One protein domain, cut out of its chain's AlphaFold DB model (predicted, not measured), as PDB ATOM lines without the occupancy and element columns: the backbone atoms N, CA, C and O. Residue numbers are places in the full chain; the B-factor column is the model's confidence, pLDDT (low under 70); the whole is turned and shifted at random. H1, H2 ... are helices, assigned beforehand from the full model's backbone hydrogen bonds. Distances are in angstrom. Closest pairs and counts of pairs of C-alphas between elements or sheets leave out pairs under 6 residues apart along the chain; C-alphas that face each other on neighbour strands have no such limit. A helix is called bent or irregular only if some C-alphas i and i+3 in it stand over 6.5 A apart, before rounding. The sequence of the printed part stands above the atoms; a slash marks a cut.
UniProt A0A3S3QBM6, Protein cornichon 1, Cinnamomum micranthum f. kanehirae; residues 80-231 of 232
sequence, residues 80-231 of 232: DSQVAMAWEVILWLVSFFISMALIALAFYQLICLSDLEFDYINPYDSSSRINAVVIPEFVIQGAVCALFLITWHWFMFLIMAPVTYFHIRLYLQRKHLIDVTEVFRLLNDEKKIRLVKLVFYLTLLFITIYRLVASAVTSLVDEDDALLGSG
ATOM      1  N   ASP A  80      15.653 -23.586  11.053       59.41
ATOM      2  CA  ASP A  80      15.878 -22.513  10.082       59.41
ATOM      3  C   ASP A  80      15.652 -21.117  10.682       59.41
ATOM      4  O   ASP A  80      16.361 -20.180  10.323       59.41
ATOM      5  N   SER A  81      14.742 -20.970  11.650       62.16
ATOM      6  CA  SER A  81      14.497 -19.690  12.327       62.16
ATOM      7  C   SER A  81      15.667 -19.271  13.221       62.16
ATOM      8  O   SER A  81      16.167 -18.161  13.078       62.16
ATOM      9  N   GLN A  82      16.172 -20.150  14.091       63.62
ATOM     10  CA  GLN A  82      17.273 -19.800  15.001       63.62
ATOM     11  C   GLN A  82      18.581 -19.514  14.243       63.62
ATOM     12  O   GLN A  82      19.301 -18.566  14.560       63.62
ATOM     13  N   VAL A  83      18.866 -20.298  13.197       67.50
ATOM     14  CA  VAL A  83      20.051 -20.104  12.350       67.50
ATOM     15  C   VAL A  83      19.919 -18.831  11.505       67.50
ATOM     16  O   VAL A  83      20.904 -18.107  11.351       67.50
ATOM     17  N   ALA A  84      18.716 -18.495  11.021       70.25
ATOM     18  CA  ALA A  84      18.465 -17.231  10.328       70.25
ATOM     19  C   ALA A  84      18.670 -16.012  11.246       70.25
ATOM     20  O   ALA A  84      19.303 -15.042  10.832       70.25
ATOM     21  N   MET A  85      18.219 -16.072  12.503       72.25
ATOM     22  CA  MET A  85      18.399 -14.979  13.470       72.25
ATOM     23  C   MET A  85      19.878 -14.763  13.832       72.25
ATOM     24  O   MET A  85      20.350 -13.625  13.874       72.25
ATOM     25  N   ALA A  86      20.643 -15.844  14.018       80.25
ATOM     26  CA  ALA A  86      22.087 -15.761  14.251       80.25
ATOM     27  C   ALA A  86      22.841 -15.207  13.027       80.25
ATOM     28  O   ALA A  86      23.776 -14.413  13.168       80.25
ATOM     29  N   TRP A  87      22.421 -15.599  11.821       82.69
ATOM     30  CA  TRP A  87      22.996 -15.107  10.573       82.69
ATOM     31  C   TRP A  87      22.818 -13.595  10.417       82.69
ATOM     32  O   TRP A  87      23.776 -12.906  10.068       82.69
ATOM     33  N   GLU A  88      21.644 -13.060  10.758       84.50
ATOM     34  CA  GLU A  88      21.393 -11.617  10.766       84.50
ATOM     35  C   GLU A  88      22.363 -10.880  11.698       84.50
ATOM     36  O   GLU A  88      23.039  -9.945  11.265       84.50
ATOM     37  N   VAL A  89      22.522 -11.326  12.949       88.12
ATOM     38  CA  VAL A  89      23.446 -10.685  13.905       88.12
ATOM     39  C   VAL A  89      24.882 -10.681  13.369       88.12
ATOM     40  O   VAL A  89      25.566  -9.655  13.430       88.12
ATOM     41  N   ILE A  90      25.338 -11.799  12.795       88.81
ATOM     42  CA  ILE A  90      26.676 -11.916  12.198       88.81
ATOM     43  C   ILE A  90      26.830 -10.965  11.004       88.81
ATOM     44  O   ILE A  90      27.851 -10.284  10.898       88.81
ATOM     45  N   LEU A  91      25.828 -10.870  10.128       88.81
ATOM     46  CA  LEU A  91      25.829  -9.938   8.998       88.81
ATOM     47  C   LEU A  91      25.944  -8.483   9.464       88.81
ATOM     48  O   LEU A  91      26.784  -7.737   8.950       88.81
ATOM     49  N   TRP A  92      25.146  -8.079  10.458       89.50
ATOM     50  CA  TRP A  92      25.195  -6.729  11.028       89.50
ATOM     51  C   TRP A  92      26.540  -6.446  11.707       89.50
ATOM     52  O   TRP A  92      27.076  -5.343  11.575       89.50
ATOM     53  N   LEU A  93      27.130  -7.446  12.366       91.44
ATOM     54  CA  LEU A  93      28.440  -7.339  13.005       91.44
ATOM     55  C   LEU A  93      29.565  -7.173  11.974       91.44
ATOM     56  O   LEU A  93      30.404  -6.280  12.100       91.44
ATOM     57  N   VAL A  94      29.573  -7.990  10.920       90.62
ATOM     58  CA  VAL A  94      30.537  -7.870   9.817       90.62
ATOM     59  C   VAL A  94      30.376  -6.517   9.123       90.62
ATOM     60  O   VAL A  94      31.365  -5.817   8.900       90.62
ATOM     61  N   SER A  95      29.139  -6.094   8.853       89.38
ATOM     62  CA  SER A  95      28.858  -4.778   8.279       89.38
ATOM     63  C   SER A  95      29.373  -3.639   9.159       89.38
ATOM     64  O   SER A  95      29.848  -2.638   8.629       89.38
ATOM     65  N   PHE A  96      29.306  -3.767  10.485       91.75
ATOM     66  CA  PHE A  96      29.833  -2.766  11.408       91.75
ATOM     67  C   PHE A  96      31.352  -2.603  11.269       91.75
ATOM     68  O   PHE A  96      31.836  -1.480  11.106       91.75
ATOM     69  N   PHE A  97      32.108  -3.706  11.256       92.88
ATOM     70  CA  PHE A  97      33.561  -3.650  11.071       92.88
ATOM     71  C   PHE A  97      33.950  -3.076   9.709       92.88
ATOM     72  O   PHE A  97      34.895  -2.290   9.616       92.88
ATOM     73  N   ILE A  98      33.204  -3.416   8.657       91.00
ATOM     74  CA  ILE A  98      33.471  -2.867   7.329       91.00
ATOM     75  C   ILE A  98      33.157  -1.363   7.280       91.00
ATOM     76  O   ILE A  98      33.958  -0.593   6.751       91.00
ATOM     77  N   SER A  99      32.050  -0.914   7.878       91.06
ATOM     78  CA  SER A  99      31.723   0.515   7.996       91.06
ATOM     79  C   SER A  99      32.802   1.291   8.758       91.06
ATOM     80  O   SER A  99      33.202   2.375   8.333       91.06
ATOM     81  N   MET A 100      33.340   0.716   9.838       92.44
ATOM     82  CA  MET A 100      34.481   1.281  10.566       92.44
ATOM     83  C   MET A 100      35.732   1.391   9.684       92.44
ATOM     84  O   MET A 100      36.397   2.428   9.688       92.44
ATOM     85  N   ALA A 101      36.035   0.359   8.891       91.75
ATOM     86  CA  ALA A 101      37.158   0.384   7.956       91.75
ATOM     87  C   ALA A 101      36.985   1.461   6.870       91.75
ATOM     88  O   ALA A 101      37.933   2.189   6.579       91.75
ATOM     89  N   LEU A 102      35.779   1.624   6.315       89.56
ATOM     90  CA  LEU A 102      35.476   2.672   5.331       89.56
ATOM     91  C   LEU A 102      35.686   4.077   5.905       89.56
ATOM     92  O   LEU A 102      36.297   4.923   5.253       89.56
ATOM     93  N   ILE A 103      35.245   4.314   7.144       91.19
ATOM     94  CA  ILE A 103      35.483   5.587   7.836       91.19
ATOM     95  C   ILE A 103      36.980   5.813   8.048       91.19
ATOM     96  O   ILE A 103      37.462   6.912   7.782       91.19
ATOM     97  N   ALA A 104      37.729   4.796   8.479       90.88
ATOM     98  CA  ALA A 104      39.171   4.913   8.683       90.88
ATOM     99  C   ALA A 104      39.917   5.255   7.379       90.88
ATOM    100  O   ALA A 104      40.782   6.131   7.379       90.88
ATOM    101  N   LEU A 105      39.549   4.623   6.258       89.25
ATOM    102  CA  LEU A 105      40.110   4.924   4.935       89.25
ATOM    103  C   LEU A 105      39.756   6.351   4.484       89.25
ATOM    104  O   LEU A 105      40.637   7.089   4.040       89.25
ATOM    105  N   ALA A 106      38.502   6.776   4.660       87.38
ATOM    106  CA  ALA A 106      38.068   8.137   4.341       87.38
ATOM    107  C   ALA A 106      38.785   9.191   5.205       87.38
ATOM    108  O   ALA A 106      39.196  10.242   4.710       87.38
ATOM    109  N   PHE A 107      38.988   8.897   6.492       89.50
ATOM    110  CA  PHE A 107      39.701   9.773   7.415       89.50
ATOM    111  C   PHE A 107      41.193   9.867   7.073       89.50
ATOM    112  O   PHE A 107      41.752  10.960   7.061       89.50
ATOM    113  N   TYR A 108      41.827   8.751   6.698       88.38
ATOM    114  CA  TYR A 108      43.212   8.740   6.219       88.38
ATOM    115  C   TYR A 108      43.408   9.647   4.999       88.38
ATOM    116  O   TYR A 108      44.383  10.399   4.930       88.38
ATOM    117  N   GLN A 109      42.466   9.628   4.051       84.81
ATOM    118  CA  GLN A 109      42.511  10.517   2.890       84.81
ATOM    119  C   GLN A 109      42.357  11.993   3.277       84.81
ATOM    120  O   GLN A 109      43.039  12.838   2.699       84.81
ATOM    121  N   LEU A 110      41.495  12.310   4.250       85.44
ATOM    122  CA  LEU A 110      41.338  13.674   4.767       85.44
ATOM    123  C   LEU A 110      42.599  14.173   5.476       85.44
ATOM    124  O   LEU A 110      42.969  15.325   5.267       85.44
ATOM    125  N   ILE A 111      43.277  13.323   6.253       87.56
ATOM    126  CA  ILE A 111      44.567  13.668   6.868       87.56
ATOM    127  C   ILE A 111      45.605  13.946   5.782       87.56
ATOM    128  O   ILE A 111      46.217  15.004   5.804       87.56
ATOM    129  N   CYS A 112      45.751  13.063   4.785       83.00
ATOM    130  CA  CYS A 112      46.715  13.276   3.697       83.00
ATOM    131  C   CYS A 112      46.447  14.577   2.920       83.00
ATOM    132  O   CYS A 112      47.384  15.227   2.460       83.00
ATOM    133  N   LEU A 113      45.174  14.961   2.772       80.56
ATOM    134  CA  LEU A 113      44.778  16.221   2.143       80.56
ATOM    135  C   LEU A 113      45.050  17.433   3.049       80.56
ATOM    136  O   LEU A 113      45.469  18.475   2.560       80.56
ATOM    137  N   SER A 114      44.834  17.295   4.358       83.00
ATOM    138  CA  SER A 114      45.137  18.336   5.342       83.00
ATOM    139  C   SER A 114      46.644  18.562   5.476       83.00
ATOM    140  O   SER A 114      47.075  19.707   5.514       83.00
ATOM    141  N   ASP A 115      47.453  17.500   5.496       84.94
ATOM    142  CA  ASP A 115      48.920  17.586   5.502       84.94
ATOM    143  C   ASP A 115      49.434  18.321   4.259       84.94
ATOM    144  O   ASP A 115      50.427  19.046   4.324       84.94
ATOM    145  N   LEU A 116      48.736  18.161   3.131       81.25
ATOM    146  CA  LEU A 116      49.045  18.874   1.900       81.25
ATOM    147  C   LEU A 116      48.675  20.366   1.960       81.25
ATOM    148  O   LEU A 116      49.411  21.190   1.435       81.25
ATOM    149  N   GLU A 117      47.555  20.722   2.596       80.00
ATOM    150  CA  GLU A 117      47.097  22.114   2.756       80.00
ATOM    151  C   GLU A 117      48.049  22.958   3.617       80.00
ATOM    152  O   GLU A 117      48.195  24.156   3.389       80.00
ATOM    153  N   PHE A 118      48.707  22.332   4.593       79.69
ATOM    154  CA  PHE A 118      49.659  22.988   5.490       79.69
ATOM    155  C   PHE A 118      51.122  22.898   5.012       79.69
ATOM    156  O   PHE A 118      52.028  23.168   5.799       79.69
ATOM    157  N   ASP A 119      51.361  22.512   3.750       76.62
ATOM    158  CA  ASP A 119      52.695  22.345   3.145       76.62
ATOM    159  C   ASP A 119      53.632  21.381   3.913       76.62
ATOM    160  O   ASP A 119      54.858  21.457   3.803       76.62
ATOM    161  N   TYR A 120      53.089  20.424   4.681       76.19
ATOM    162  CA  TYR A 120      53.910  19.466   5.441       76.19
ATOM    163  C   TYR A 120      54.544  18.377   4.567       76.19
ATOM    164  O   TYR A 120      55.545  17.776   4.960       76.19
ATOM    165  N   ILE A 121      53.964  18.084   3.401       81.69
ATOM    166  CA  ILE A 121      54.352  16.959   2.546       81.69
ATOM    167  C   ILE A 121      54.308  17.338   1.065       81.69
ATOM    168  O   ILE A 121      53.506  18.164   0.634       81.69
ATOM    169  N   ASN A 122      55.164  16.699   0.265       81.19
ATOM    170  CA  ASN A 122      55.186  16.907  -1.175       81.19
ATOM    171  C   ASN A 122      53.851  16.457  -1.810       81.19
ATOM    172  O   ASN A 122      53.418  15.320  -1.583       81.19
ATOM    173  N   PRO A 123      53.217  17.282  -2.661       76.69
ATOM    174  CA  PRO A 123      52.004  16.913  -3.388       76.69
ATOM    175  C   PRO A 123      52.115  15.623  -4.206       76.69
ATOM    176  O   PRO A 123      51.119  14.908  -4.349       76.69
ATOM    177  N   TYR A 124      53.308  15.284  -4.703       77.25
ATOM    178  CA  TYR A 124      53.530  14.023  -5.416       77.25
ATOM    179  C   TYR A 124      53.357  12.800  -4.497       77.25
ATOM    180  O   TYR A 124      52.651  11.849  -4.845       77.25
ATOM    181  N   ASP A 125      53.927  12.854  -3.290       81.56
ATOM    182  CA  ASP A 125      53.866  11.754  -2.324       81.56
ATOM    183  C   ASP A 125      52.452  11.585  -1.752       81.56
ATOM    184  O   ASP A 125      51.952  10.462  -1.641       81.56
ATOM    185  N   SER A 126      51.756  12.690  -1.466       76.94
ATOM    186  CA  SER A 126      50.357  12.648  -1.017       76.94
ATOM    187  C   SER A 126      49.408  12.100  -2.077       76.94
ATOM    188  O   SER A 126      48.556  11.269  -1.762       76.94
ATOM    189  N   SER A 127      49.565  12.499  -3.342       76.81
ATOM    190  CA  SER A 127      48.695  12.028  -4.429       76.81
ATOM    191  C   SER A 127      48.844  10.520  -4.666       76.81
ATOM    192  O   SER A 127      47.845   9.817  -4.833       76.81
ATOM    193  N   SER A 128      50.075   9.997  -4.590       81.88
ATOM    194  CA  SER A 128      50.355   8.558  -4.690       81.88
ATOM    195  C   SER A 128      49.715   7.759  -3.545       81.88
ATOM    196  O   SER A 128      49.020   6.766  -3.783       81.88
ATOM    197  N   ARG A 129      49.861   8.239  -2.299       83.06
ATOM    198  CA  ARG A 129      49.258   7.616  -1.106       83.06
ATOM    199  C   ARG A 129      47.732   7.607  -1.167       83.06
ATOM    200  O   ARG A 129      47.117   6.590  -0.856       83.06
ATOM    201  N   ILE A 130      47.116   8.710  -1.592       83.12
ATOM    202  CA  ILE A 130      45.657   8.793  -1.714       83.12
ATOM    203  C   ILE A 130      45.155   7.850  -2.814       83.12
ATOM    204  O   ILE A 130      44.176   7.137  -2.596       83.12
ATOM    205  N   ASN A 131      45.834   7.784  -3.963       81.69
ATOM    206  CA  ASN A 131      45.442   6.893  -5.055       81.69
ATOM    207  C   ASN A 131      45.517   5.405  -4.663       81.69
ATOM    208  O   ASN A 131      44.623   4.629  -4.997       81.69
ATOM    209  N   ALA A 132      46.537   5.011  -3.895       82.19
ATOM    210  CA  ALA A 132      46.664   3.643  -3.395       82.19
ATOM    211  C   ALA A 132      45.507   3.236  -2.462       82.19
ATOM    212  O   ALA A 132      45.133   2.066  -2.414       82.19
ATOM    213  N   VAL A 133      44.924   4.200  -1.742       83.50
ATOM    214  CA  VAL A 133      43.849   3.975  -0.762       83.50
ATOM    215  C   VAL A 133      42.452   4.138  -1.377       83.50
ATOM    216  O   VAL A 133      41.491   3.551  -0.883       83.50
ATOM    217  N   VAL A 134      42.316   4.875  -2.482       81.69
ATOM    218  CA  VAL A 134      41.010   5.114  -3.122       81.69
ATOM    219  C   VAL A 134      40.427   3.848  -3.759       81.69
ATOM    220  O   VAL A 134      39.222   3.613  -3.704       81.69
ATOM    221  N   ILE A 135      41.285   2.998  -4.336       80.62
ATOM    222  CA  ILE A 135      40.873   1.738  -4.969       80.62
ATOM    223  C   ILE A 135      40.287   0.757  -3.939       80.62
ATOM    224  O   ILE A 135      39.162   0.299  -4.156       80.62
ATOM    225  N   PRO A 136      40.975   0.427  -2.823       83.75
ATOM    226  CA  PRO A 136      40.413  -0.482  -1.832       83.75
ATOM    227  C   PRO A 136      39.129   0.064  -1.194       83.75
ATOM    228  O   PRO A 136      38.221  -0.721  -0.949       83.75
ATOM    229  N   GLU A 137      38.984   1.382  -1.007       84.25
ATOM    230  CA  GLU A 137      37.726   1.984  -0.529       84.25
ATOM    231  C   GLU A 137      36.546   1.670  -1.465       84.25
ATOM    232  O   GLU A 137      35.498   1.210  -1.007       84.25
ATOM    233  N   PHE A 138      36.714   1.856  -2.780       83.62
ATOM    234  CA  PHE A 138      35.656   1.562  -3.754       83.62
ATOM    235  C   PHE A 138      35.305   0.078  -3.812       83.62
ATOM    236  O   PHE A 138      34.127  -0.266  -3.920       83.62
ATOM    237  N   VAL A 139      36.309  -0.797  -3.717       86.00
ATOM    238  CA  VAL A 139      36.097  -2.249  -3.700       86.00
ATOM    239  C   VAL A 139      35.317  -2.658  -2.456       86.00
ATOM    240  O   VAL A 139      34.320  -3.367  -2.572       86.00
ATOM    241  N   ILE A 140      35.721  -2.172  -1.278       86.81
ATOM    242  CA  ILE A 140      35.053  -2.482  -0.011       86.81
ATOM    243  C   ILE A 140      33.614  -1.961  -0.030       86.81
ATOM    244  O   ILE A 140      32.694  -2.699   0.316       86.81
ATOM    245  N   GLN A 141      33.377  -0.733  -0.496       86.88
ATOM    246  CA  GLN A 141      32.017  -0.201  -0.553       86.88
ATOM    247  C   GLN A 141      31.130  -0.939  -1.563       86.88
ATOM    248  O   GLN A 141      29.964  -1.214  -1.271       86.88
ATOM    249  N   GLY A 142      31.670  -1.289  -2.734       84.00
ATOM    250  CA  GLY A 142      30.967  -2.117  -3.711       84.00
ATOM    251  C   GLY A 142      30.622  -3.496  -3.146       84.00
ATOM    252  O   GLY A 142      29.500  -3.967  -3.329       84.00
ATOM    253  N   ALA A 143      31.543  -4.102  -2.391       85.81
ATOM    254  CA  ALA A 143      31.327  -5.384  -1.731       85.81
ATOM    255  C   ALA A 143      30.207  -5.313  -0.683       85.81
ATOM    256  O   ALA A 143      29.316  -6.155  -0.708       85.81
ATOM    257  N   VAL A 144      30.174  -4.287   0.178       83.88
ATOM    258  CA  VAL A 144      29.069  -4.104   1.146       83.88
ATOM    259  C   VAL A 144      27.737  -3.872   0.433       83.88
ATOM    260  O   VAL A 144      26.710  -4.409   0.840       83.88
ATOM    261  N   CYS A 145      27.741  -3.117  -0.669       84.94
ATOM    262  CA  CYS A 145      26.538  -2.880  -1.467       84.94
ATOM    263  C   CYS A 145      25.978  -4.183  -2.049       84.94
ATOM    264  O   CYS A 145      24.777  -4.439  -1.962       84.94
ATOM    265  N   ALA A 146      26.858  -5.037  -2.576       83.38
ATOM    266  CA  ALA A 146      26.492  -6.358  -3.069       83.38
ATOM    267  C   ALA A 146      26.020  -7.290  -1.939       83.38
ATOM    268  O   ALA A 146      25.029  -7.996  -2.114       83.38
ATOM    269  N   LEU A 147      26.666  -7.253  -0.767       82.88
ATOM    270  CA  LEU A 147      26.251  -8.026   0.410       82.88
ATOM    271  C   LEU A 147      24.824  -7.665   0.853       82.88
ATOM    272  O   LEU A 147      24.030  -8.566   1.129       82.88
ATOM    273  N   PHE A 148      24.453  -6.380   0.855       81.62
ATOM    274  CA  PHE A 148      23.079  -5.959   1.166       81.62
ATOM    275  C   PHE A 148      22.056  -6.329   0.091       81.62
ATOM    276  O   PHE A 148      20.893  -6.575   0.414       81.62
ATOM    277  N   LEU A 149      22.476  -6.406  -1.173       82.25
ATOM    278  CA  LEU A 149      21.619  -6.872  -2.260       82.25
ATOM    279  C   LEU A 149      21.312  -8.372  -2.124       82.25
ATOM    280  O   LEU A 149      20.165  -8.779  -2.287       82.25
ATOM    281  N   ILE A 150      22.318  -9.181  -1.779       79.56
ATOM    282  CA  ILE A 150      22.174 -10.635  -1.587       79.56
ATOM    283  C   ILE A 150      21.319 -10.949  -0.354       79.56
ATOM    284  O   ILE A 150      20.511 -11.872  -0.384       79.56
ATOM    285  N   THR A 151      21.455 -10.159   0.713       75.94
ATOM    286  CA  THR A 151      20.683 -10.324   1.958       75.94
ATOM    287  C   THR A 151      19.288  -9.690   1.902       75.94
ATOM    288  O   THR A 151      18.636  -9.579   2.930       75.94
ATOM    289  N   TRP A 152      18.803  -9.279   0.719       74.06
ATOM    290  CA  TRP A 152      17.460  -8.708   0.520       74.06
ATOM    291  C   TRP A 152      17.155  -7.481   1.402       74.06
ATOM    292  O   TRP A 152      16.004  -7.187   1.719       74.06
ATOM    293  N   HIS A 153      18.169  -6.686   1.750       78.12
ATOM    294  CA  HIS A 153      18.010  -5.457   2.531       78.12
ATOM    295  C   HIS A 153      17.783  -4.234   1.624       78.12
ATOM    296  O   HIS A 153      18.619  -3.331   1.530       78.12
ATOM    297  N   TRP A 154      16.616  -4.178   0.972       75.38
ATOM    298  CA  TRP A 154      16.254  -3.171  -0.046       75.38
ATOM    299  C   TRP A 154      16.431  -1.721   0.412       75.38
ATOM    300  O   TRP A 154      16.900  -0.885  -0.358       75.38
ATOM    301  N   PHE A 155      16.095  -1.414   1.667       77.19
ATOM    302  CA  PHE A 155      16.202  -0.054   2.201       77.19
ATOM    303  C   PHE A 155      17.662   0.412   2.330       77.19
ATOM    304  O   PHE A 155      17.998   1.520   1.913       77.19
ATOM    305  N   MET A 156      18.550  -0.451   2.838       75.62
ATOM    306  CA  MET A 156      19.982  -0.138   2.954       75.62
ATOM    307  C   MET A 156      20.648  -0.059   1.588       75.62
ATOM    308  O   MET A 156      21.450   0.840   1.332       75.62
ATOM    309  N   PHE A 157      20.259  -0.962   0.687       78.62
ATOM    310  CA  PHE A 157      20.699  -0.913  -0.694       78.62
ATOM    311  C   PHE A 157      20.296   0.406  -1.360       78.62
ATOM    312  O   PHE A 157      21.136   1.035  -1.991       78.62
ATOM    313  N   LEU A 158      19.062   0.886  -1.175       78.75
ATOM    314  CA  LEU A 158      18.593   2.119  -1.811       78.75
ATOM    315  C   LEU A 158      19.343   3.368  -1.321       78.75
ATOM    316  O   LEU A 158      19.603   4.271  -2.113       78.75
ATOM    317  N   ILE A 159      19.754   3.397  -0.051       78.00
ATOM    318  CA  ILE A 159      20.604   4.468   0.492       78.00
ATOM    319  C   ILE A 159      22.032   4.376  -0.073       78.00
ATOM    320  O   ILE A 159      22.629   5.399  -0.411       78.00
ATOM    321  N   MET A 160      22.585   3.170  -0.229       79.25
ATOM    322  CA  MET A 160      23.949   2.981  -0.747       79.25
ATOM    323  C   MET A 160      24.072   3.010  -2.276       79.25
ATOM    324  O   MET A 160      25.155   3.292  -2.799       79.25
ATOM    325  N   ALA A 161      22.996   2.734  -3.006       76.56
ATOM    326  CA  ALA A 161      22.954   2.672  -4.461       76.56
ATOM    327  C   ALA A 161      23.404   3.974  -5.147       76.56
ATOM    328  O   ALA A 161      24.293   3.893  -5.999       76.56
ATOM    329  N   PRO A 162      22.898   5.177  -4.795       78.50
ATOM    330  CA  PRO A 162      23.328   6.415  -5.447       78.50
ATOM    331  C   PRO A 162      24.818   6.701  -5.225       78.50
ATOM    332  O   PRO A 162      25.500   7.171  -6.137       78.50
ATOM    333  N   VAL A 163      25.351   6.358  -4.049       75.69
ATOM    334  CA  VAL A 163      26.769   6.556  -3.721       75.69
ATOM    335  C   VAL A 163      27.652   5.559  -4.463       75.69
ATOM    336  O   VAL A 163      28.658   5.940  -5.058       75.69
ATOM    337  N   THR A 164      27.251   4.291  -4.505       77.06
ATOM    338  CA  THR A 164      27.967   3.247  -5.253       77.06
ATOM    339  C   THR A 164      27.964   3.557  -6.750       77.06
ATOM    340  O   THR A 164      28.998   3.463  -7.405       77.06
ATOM    341  N   TYR A 165      26.834   4.020  -7.289       79.75
ATOM    342  CA  TYR A 165      26.721   4.453  -8.681       79.75
ATOM    343  C   TYR A 165      27.623   5.651  -8.992       79.75
ATOM    344  O   TYR A 165      28.291   5.669 -10.028       79.75
ATOM    345  N   PHE A 166      27.692   6.633  -8.088       75.50
ATOM    346  CA  PHE A 166      28.607   7.763  -8.227       75.50
ATOM    347  C   PHE A 166      30.071   7.302  -8.264       75.50
ATOM    348  O   PHE A 166      30.815   7.713  -9.155       75.50
ATOM    349  N   HIS A 167      30.468   6.386  -7.377       75.19
ATOM    350  CA  HIS A 167      31.812   5.804  -7.369       75.19
ATOM    351  C   HIS A 167      32.131   5.016  -8.645       75.19
ATOM    352  O   HIS A 167      33.197   5.205  -9.230       75.19
ATOM    353  N   ILE A 168      31.197   4.196  -9.132       73.31
ATOM    354  CA  ILE A 168      31.360   3.432 -10.376       73.31
ATOM    355  C   ILE A 168      31.506   4.374 -11.576       73.31
ATOM    356  O   ILE A 168      32.396   4.185 -12.406       73.31
ATOM    357  N   ARG A 169      30.684   5.428 -11.662       75.19
ATOM    358  CA  ARG A 169      30.817   6.446 -12.714       75.19
ATOM    359  C   ARG A 169      32.168   7.152 -12.661       75.19
ATOM    360  O   ARG A 169      32.767   7.373 -13.711       75.19
ATOM    361  N   LEU A 170      32.648   7.487 -11.466       67.88
ATOM    362  CA  LEU A 170      33.940   8.144 -11.274       67.88
ATOM    363  C   LEU A 170      35.108   7.229 -11.682       67.88
ATOM    364  O   LEU A 170      36.054   7.684 -12.329       67.88
ATOM    365  N   TYR A 171      34.997   5.931 -11.385       68.44
ATOM    366  CA  TYR A 171      35.941   4.901 -11.817       68.44
ATOM    367  C   TYR A 171      35.964   4.751 -13.347       68.44
ATOM    368  O   TYR A 171      37.029   4.800 -13.963       68.44
ATOM    369  N   LEU A 172      34.789   4.665 -13.983       65.06
ATOM    370  CA  LEU A 172      34.640   4.566 -15.443       65.06
ATOM    371  C   LEU A 172      35.198   5.789 -16.182       65.06
ATOM    372  O   LEU A 172      35.778   5.653 -17.256       65.06
ATOM    373  N   GLN A 173      35.068   6.980 -15.598       62.12
ATOM    374  CA  GLN A 173      35.611   8.218 -16.164       62.12
ATOM    375  C   GLN A 173      37.130   8.364 -15.978       62.12
ATOM    376  O   GLN A 173      37.687   9.383 -16.381       62.12
ATOM    377  N   ARG A 174      37.807   7.382 -15.359       56.47
ATOM    378  CA  ARG A 174      39.239   7.391 -15.000       56.47
ATOM    379  C   ARG A 174      39.704   8.606 -14.186       56.47
ATOM    380  O   ARG A 174      40.892   8.701 -13.899       56.47
ATOM    381  N   LYS A 175      38.788   9.440 -13.687       57.12
ATOM    382  CA  LYS A 175      39.055  10.567 -12.775       57.12
ATOM    383  C   LYS A 175      39.381  10.134 -11.335       57.12
ATOM    384  O   LYS A 175      39.348  10.947 -10.424       57.12
ATOM    385  N   HIS A 176      39.675   8.851 -11.119       56.06
ATOM    386  CA  HIS A 176      40.137   8.320  -9.833       56.06
ATOM    387  C   HIS A 176      41.540   8.812  -9.441       56.06
ATOM    388  O   HIS A 176      41.874   8.813  -8.258       56.06
ATOM    389  N   LEU A 177      42.344   9.229 -10.427       49.69
ATOM    390  CA  LEU A 177      43.687   9.756 -10.222       49.69
ATOM    391  C   LEU A 177      43.589  11.235  -9.870       49.69
ATOM    392  O   LEU A 177      43.079  12.039 -10.649       49.69
ATOM    393  N   ILE A 178      44.097  11.575  -8.692       54.03
ATOM    394  CA  ILE A 178      44.347  12.961  -8.319       54.03
ATOM    395  C   ILE A 178      45.513  13.456  -9.169       54.03
ATOM    396  O   ILE A 178      46.637  12.976  -9.012       54.03
ATOM    397  N   ASP A 179      45.240  14.399 -10.068       48.31
ATOM    398  CA  ASP A 179      46.294  15.089 -10.797       48.31
ATOM    399  C   ASP A 179      46.859  16.222  -9.930       48.31
ATOM    400  O   ASP A 179      46.142  17.102  -9.440       48.31
ATOM    401  N   VAL A 180      48.170  16.165  -9.720       51.78
ATOM    402  CA  VAL A 180      48.935  16.946  -8.740       51.78
ATOM    403  C   VAL A 180      48.838  18.455  -9.016       51.78
ATOM    404  O   VAL A 180      48.934  19.280  -8.110       51.78
ATOM    405  N   THR A 181      48.613  18.817 -10.282       49.66
ATOM    406  CA  THR A 181      48.593  20.203 -10.769       49.66
ATOM    407  C   THR A 181      47.233  20.898 -10.640       49.66
ATOM    408  O   THR A 181      47.192  22.124 -10.539       49.66
ATOM    409  N   GLU A 182      46.121  20.156 -10.574       54.81
ATOM    410  CA  GLU A 182      44.783  20.727 -10.334       54.81
ATOM    411  C   GLU A 182      44.352  20.665  -8.868       54.81
ATOM    412  O   GLU A 182      43.496  21.456  -8.459       54.81
ATOM    413  N   VAL A 183      44.958  19.784  -8.059       60.44
ATOM    414  CA  VAL A 183      44.503  19.556  -6.682       60.44
ATOM    415  C   VAL A 183      44.590  20.808  -5.818       60.44
ATOM    416  O   VAL A 183      43.667  21.053  -5.059       60.44
ATOM    417  N   PHE A 184      45.602  21.664  -5.991       57.06
ATOM    418  CA  PHE A 184      45.701  22.937  -5.258       57.06
ATOM    419  C   PHE A 184      44.663  23.977  -5.683       57.06
ATOM    420  O   PHE A 184      44.235  24.787  -4.864       57.06
ATOM    421  N   ARG A 185      44.213  23.944  -6.942       60.25
ATOM    422  CA  ARG A 185      43.218  24.892  -7.458       60.25
ATOM    423  C   ARG A 185      41.796  24.533  -7.019       60.25
ATOM    424  O   ARG A 185      40.987  25.433  -6.826       60.25
ATOM    425  N   LEU A 186      41.509  23.240  -6.847       60.50
ATOM    426  CA  LEU A 186      40.204  22.712  -6.422       60.50
ATOM    427  C   LEU A 186      40.196  22.152  -4.987       60.50
ATOM    428  O   LEU A 186      39.199  21.571  -4.564       60.50
ATOM    429  N   LEU A 187      41.272  22.345  -4.217       63.84
ATOM    430  CA  LEU A 187      41.511  21.671  -2.930       63.84
ATOM    431  C   LEU A 187      40.368  21.892  -1.930       63.84
ATOM    432  O   LEU A 187      39.925  20.955  -1.271       63.84
ATOM    433  N   ASN A 188      39.830  23.112  -1.879       65.94
ATOM    434  CA  ASN A 188      38.709  23.466  -1.008       65.94
ATOM    435  C   ASN A 188      37.385  22.797  -1.404       65.94
ATOM    436  O   ASN A 188      36.584  22.462  -0.529       65.94
ATOM    437  N   ASP A 189      37.146  22.585  -2.697       66.25
ATOM    438  CA  ASP A 189      35.914  21.964  -3.188       66.25
ATOM    439  C   ASP A 189      35.996  20.432  -3.099       66.25
ATOM    440  O   ASP A 189      35.067  19.789  -2.608       66.25
ATOM    441  N   GLU A 190      37.147  19.847  -3.434       68.94
ATOM    442  CA  GLU A 190      37.437  18.418  -3.250       68.94
ATOM    443  C   GLU A 190      37.420  18.012  -1.763       68.94
ATOM    444  O   GLU A 190      36.890  16.955  -1.404       68.94
ATOM    445  N   LYS A 191      37.920  18.876  -0.865       70.44
ATOM    446  CA  LYS A 191      37.837  18.681   0.594       70.44
ATOM    447  C   LYS A 191      36.391  18.640   1.073       70.44
ATOM    448  O   LYS A 191      36.043  17.760   1.856       70.44
ATOM    449  N   LYS A 192      35.528  19.541   0.583       75.94
ATOM    450  CA  LYS A 192      34.091  19.527   0.910       75.94
ATOM    451  C   LYS A 192      33.423  18.247   0.424       75.94
ATOM    452  O   LYS A 192      32.669  17.651   1.184       75.94
ATOM    453  N   ILE A 193      33.725  17.791  -0.791       79.00
ATOM    454  CA  ILE A 193      33.174  16.540  -1.335       79.00
ATOM    455  C   ILE A 193      33.605  15.338  -0.479       79.00
ATOM    456  O   ILE A 193      32.761  14.520  -0.104       79.00
ATOM    457  N   ARG A 194      34.888  15.243  -0.096       78.69
ATOM    458  CA  ARG A 194      35.377  14.173   0.799       78.69
ATOM    459  C   ARG A 194      34.806  14.266   2.210       78.69
ATOM    460  O   ARG A 194      34.518  13.233   2.806       78.69
ATOM    461  N   LEU A 195      34.585  15.470   2.729       81.06
ATOM    462  CA  LEU A 195      33.949  15.669   4.030       81.06
ATOM    463  C   LEU A 195      32.474  15.256   3.993       81.06
ATOM    464  O   LEU A 195      32.021  14.544   4.883       81.06
ATOM    465  N   VAL A 196      31.737  15.620   2.941       81.81
ATOM    466  CA  VAL A 196      30.351  15.165   2.731       81.81
ATOM    467  C   VAL A 196      30.296  13.640   2.644       81.81
ATOM    468  O   VAL A 196      29.425  13.022   3.256       81.81
ATOM    469  N   LYS A 197      31.262  13.014   1.962       82.62
ATOM    470  CA  LYS A 197      31.396  11.553   1.928       82.62
ATOM    471  C   LYS A 197      31.638  10.963   3.327       82.62
ATOM    472  O   LYS A 197      30.984   9.990   3.692       82.62
ATOM    473  N   LEU A 198      32.518  11.566   4.131       86.50
ATOM    474  CA  LEU A 198      32.756  11.138   5.515       86.50
ATOM    475  C   LEU A 198      31.479  11.231   6.362       86.50
ATOM    476  O   LEU A 198      31.150  10.284   7.073       86.50
ATOM    477  N   VAL A 199      30.747  12.344   6.270       87.56
ATOM    478  CA  VAL A 199      29.472  12.529   6.982       87.56
ATOM    479  C   VAL A 199      28.473  11.450   6.572       87.56
ATOM    480  O   VAL A 199      27.816  10.872   7.434       87.56
ATOM    481  N   PHE A 200      28.414  11.105   5.286       86.69
ATOM    482  CA  PHE A 200      27.573  10.018   4.801       86.69
ATOM    483  C   PHE A 200      27.971   8.653   5.392       86.69
ATOM    484  O   PHE A 200      27.100   7.917   5.858       86.69
ATOM    485  N   TYR A 201      29.267   8.320   5.450       87.44
ATOM    486  CA  TYR A 201      29.730   7.089   6.108       87.44
ATOM    487  C   TYR A 201      29.434   7.067   7.609       87.44
ATOM    488  O   TYR A 201      29.065   6.022   8.138       87.44
ATOM    489  N   LEU A 202      29.531   8.211   8.292       89.44
ATOM    490  CA  LEU A 202      29.127   8.335   9.694       89.44
ATOM    491  C   LEU A 202      27.626   8.082   9.866       89.44
ATOM    492  O   LEU A 202      27.233   7.339  10.761       89.44
ATOM    493  N   THR A 203      26.776   8.638   8.996       88.38
ATOM    494  CA  THR A 203      25.332   8.351   9.015       88.38
ATOM    495  C   THR A 203      25.056   6.863   8.791       88.38
ATOM    496  O   THR A 203      24.269   6.272   9.529       88.38
ATOM    497  N   LEU A 204      25.743   6.227   7.835       86.75
ATOM    498  CA  LEU A 204      25.647   4.780   7.616       86.75
ATOM    499  C   LEU A 204      26.097   3.968   8.835       86.75
ATOM    500  O   LEU A 204      25.461   2.967   9.164       86.75
ATOM    501  N   LEU A 205      27.152   4.397   9.534       90.12
ATOM    502  CA  LEU A 205      27.607   3.750  10.763       90.12
ATOM    503  C   LEU A 205      26.526   3.802  11.846       90.12
ATOM    504  O   LEU A 205      26.214   2.764  12.424       90.12
ATOM    505  N   PHE A 206      25.910   4.964  12.087       91.25
ATOM    506  CA  PHE A 206      24.820   5.081  13.065       91.25
ATOM    507  C   PHE A 206      23.648   4.156  12.735       91.25
ATOM    508  O   PHE A 206      23.128   3.473  13.615       91.25
ATOM    509  N   ILE A 207      23.268   4.090  11.458       89.62
ATOM    510  CA  ILE A 207      22.213   3.192  10.985       89.62
ATOM    511  C   ILE A 207      22.604   1.718  11.200       89.62
ATOM    512  O   ILE A 207      21.787   0.924  11.665       89.62
ATOM    513  N   THR A 208      23.855   1.357  10.902       89.31
ATOM    514  CA  THR A 208      24.382  -0.006  11.087       89.31
ATOM    515  C   THR A 208      24.380  -0.402  12.562       89.31
ATOM    516  O   THR A 208      23.949  -1.501  12.896       89.31
ATOM    517  N   ILE A 209      24.793   0.502  13.457       91.31
ATOM    518  CA  ILE A 209      24.768   0.281  14.909       91.31
ATOM    519  C   ILE A 209      23.335   0.083  15.399       91.31
ATOM    520  O   ILE A 209      23.073  -0.860  16.137       91.31
ATOM    521  N   TYR A 210      22.397   0.935  14.975       91.81
ATOM    522  CA  TYR A 210      20.991   0.796  15.358       91.81
ATOM    523  C   TYR A 210      20.433  -0.581  14.972       91.81
ATOM    524  O   TYR A 210      19.807  -1.250  15.791       91.81
ATOM    525  N   ARG A 211      20.704  -1.032  13.742       89.44
ATOM    526  CA  ARG A 211      20.279  -2.352  13.257       89.44
ATOM    527  C   ARG A 211      20.955  -3.504  13.992       89.44
ATOM    528  O   ARG A 211      20.273  -4.467  14.319       89.44
ATOM    529  N   LEU A 212      22.251  -3.385  14.279       91.00
ATOM    530  CA  LEU A 212      22.997  -4.369  15.062       91.00
ATOM    531  C   LEU A 212      22.389  -4.532  16.457       91.00
ATOM    532  O   LEU A 212      22.124  -5.651  16.877       91.00
ATOM    533  N   VAL A 213      22.130  -3.421  17.152       92.44
ATOM    534  CA  VAL A 213      21.516  -3.445  18.486       92.44
ATOM    535  C   VAL A 213      20.105  -4.019  18.420       92.44
ATOM    536  O   VAL A 213      19.777  -4.876  19.229       92.44
ATOM    537  N   ALA A 214      19.285  -3.605  17.449       89.38
ATOM    538  CA  ALA A 214      17.939  -4.147  17.284       89.38
ATOM    539  C   ALA A 214      17.960  -5.669  17.064       89.38
ATOM    540  O   ALA A 214      17.252  -6.394  17.751       89.38
ATOM    541  N   SER A 215      18.822  -6.153  16.165       88.06
ATOM    542  CA  SER A 215      18.980  -7.582  15.882       88.06
ATOM    543  C   SER A 215      19.492  -8.361  17.096       88.06
ATOM    544  O   SER A 215      18.973  -9.436  17.387       88.06
ATOM    545  N   ALA A 216      20.454  -7.808  17.841       88.62
ATOM    546  CA  ALA A 216      20.965  -8.421  19.062       88.62
ATOM    547  C   ALA A 216      19.898  -8.492  20.165       88.62
ATOM    548  O   ALA A 216      19.772  -9.516  20.825       88.62
ATOM    549  N   VAL A 217      19.102  -7.433  20.348       90.12
ATOM    550  CA  VAL A 217      18.014  -7.412  21.337       90.12
ATOM    551  C   VAL A 217      16.939  -8.433  20.980       90.12
ATOM    552  O   VAL A 217      16.538  -9.196  21.848       90.12
ATOM    553  N   THR A 218      16.503  -8.498  19.718       85.62
ATOM    554  CA  THR A 218      15.520  -9.505  19.289       85.62
ATOM    555  C   THR A 218      16.046 -10.926  19.497       85.62
ATOM    556  O   THR A 218      15.310 -11.771  19.987       85.62
ATOM    557  N   SER A 219      17.332 -11.170  19.221       83.81
ATOM    558  CA  SER A 219      17.947 -12.478  19.471       83.81
ATOM    559  C   SER A 219      17.961 -12.878  20.950       83.81
ATOM    560  O   SER A 219      17.919 -14.069  21.231       83.81
ATOM    561  N   LEU A 220      18.064 -11.918  21.877       84.19
ATOM    562  CA  LEU A 220      18.055 -12.193  23.318       84.19
ATOM    563  C   LEU A 220      16.635 -12.417  23.850       84.19
ATOM    564  O   LEU A 220      16.419 -13.319  24.649       84.19
ATOM    565  N   VAL A 221      15.667 -11.619  23.391       84.19
ATOM    566  CA  VAL A 221      14.262 -11.735  23.821       84.19
ATOM    567  C   VAL A 221      13.667 -13.087  23.421       84.19
ATOM    568  O   VAL A 221      12.997 -13.720  24.231       84.19
ATOM    569  N   ASP A 222      13.971 -13.570  22.214       74.56
ATOM    570  CA  ASP A 222      13.494 -14.877  21.750       74.56
ATOM    571  C   ASP A 222      14.079 -16.045  22.575       74.56
ATOM    572  O   ASP A 222      13.435 -17.086  22.720       74.56
ATOM    573  N   GLU A 223      15.288 -15.890  23.129       75.88
ATOM    574  CA  GLU A 223      15.916 -16.902  23.988       75.88
ATOM    575  C   GLU A 223      15.224 -16.976  25.360       75.88
ATOM    576  O   GLU A 223      14.944 -18.073  25.846       75.88
ATOM    577  N   ASP A 224      14.850 -15.830  25.935       77.06
ATOM    578  CA  ASP A 224      14.083 -15.764  27.185       77.06
ATOM    579  C   ASP A 224      12.668 -16.358  27.022       77.06
ATOM    580  O   ASP A 224      12.225 -17.149  27.861       77.06
ATOM    581  N   ASP A 225      11.968 -16.050  25.925       74.38
ATOM    582  CA  ASP A 225      10.626 -16.585  25.647       74.38
ATOM    583  C   ASP A 225      10.642 -18.108  25.419       74.38
ATOM    584  O   ASP A 225       9.738 -18.825  25.868       74.38
ATOM    585  N   ALA A 226      11.694 -18.630  24.778       69.44
ATOM    586  CA  ALA A 226      11.896 -20.068  24.615       69.44
ATOM    587  C   ALA A 226      12.114 -20.778  25.963       69.44
ATOM    588  O   ALA A 226      11.585 -21.873  26.181       69.44
ATOM    589  N   LEU A 227      12.845 -20.147  26.890       71.25
ATOM    590  CA  LEU A 227      13.050 -20.675  28.239       71.25
ATOM    591  C   LEU A 227      11.749 -20.663  29.053       71.25
ATOM    592  O   LEU A 227      11.409 -21.680  29.659       71.25
ATOM    593  N   LEU A 228      10.971 -19.577  28.998       72.31
ATOM    594  CA  LEU A 228       9.686 -19.465  29.701       72.31
ATOM    595  C   LEU A 228       8.615 -20.427  29.157       72.31
ATOM    596  O   LEU A 228       7.819 -20.967  29.927       72.31
ATOM    597  N   GLY A 229       8.607 -20.694  27.847       62.88
ATOM    598  CA  GLY A 229       7.717 -21.681  27.224       62.88
ATOM    599  C   GLY A 229       8.066 -23.138  27.554       62.88
ATOM    600  O   GLY A 229       7.196 -24.008  27.491       62.88
ATOM    601  N   SER A 230       9.318 -23.411  27.942       67.19
ATOM    602  CA  SER A 230       9.801 -24.761  28.270       67.19
ATOM    603  C   SER A 230       9.449 -25.245  29.685       67.19
ATOM    604  O   SER A 230       9.697 -26.407  30.008       67.19
ATOM    605  N   GLY A 231       8.795 -24.407  30.501       61.59
ATOM    606  CA  GLY A 231       8.187 -24.828  31.766       61.59
ATOM    607  C   GLY A 231       9.186 -25.334  32.810       61.59
ATOM    608  O   GLY A 231       8.928 -26.360  33.444       61.59
TER     609      GLY A 231
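What this domain is: This is residues 80 to 231 of the 232 residues of the protein "Protein cornichon 1" of Cinnamomum micranthum f. kanehirae (UniProt A0A3S3QBM6). Two long helices, H4 and H1, pack side by side and run opposite ways, making the long axis of a loose four-helix bundle; H2 folds back along H1, and the shorter H3 folds back on H2. Residues 224 to 231, of which 224 to 229 belong to H4, stick out. The bundle is up and down, each helix running against the one before it in the chain. The printed part has 152 residues with four named helices, H1 to H4 in order, no named strand, and class all helix. It is loose, with a radius of gyration of the C-alphas of 19.8 A and spans of 73 by 30 by 21 A.

Where its parts are: H4, residues 180 to 229, is 67.0 A long and ends at C-alpha 229 (7.717, -21.681, 27.224). It has a kink of 81 degrees near residue 187 and is irregular, C-alphas 185 and 188 being 8.0 A apart. H1, residues 80 to 117, begins at C-alpha 80 (15.878, -22.513, 10.082) and is 55.0 A long. H2, residues 123 to 150, is 40.6 A long. H3, residues 154 to 172, is 25.2 A long, kinks by 40 degrees near residue 161 and is only just irregular, with C-alphas 159 and 162 6.8 A apart.

How they stand to each other: H4 touches H1 at a shallow tilt of 22 degrees, opposite ways; their closest C-alphas, Trp 92 and Leu 212, are 5.2 A apart. H1 and H2 form a hairpin at 17 degrees, closest at the C-alphas of Gln 109 and Ile 130, 5.8 A. H2 and H3, another hairpin, touch through residues 138 to 149 of H2, closest at the C-alphas of Phe 148 and Phe 157, 5.9 A. H3 and H4 are near each other; H1 and H3 are apart. Every O i to N i+4 pair is within hydrogen-bond range in H1, against 22 of 24 in H2, 13 of 15 in H3 and 41 of 46 in H4.

The domain as a whole: The C-alphas farthest apart, Thr 181 and Gly 231, are 74.0 A apart. The printed part has no cut and no long link. Residues 80 to 83, 170 to 190, 226 and 229 to 231 have pLDDT under 70.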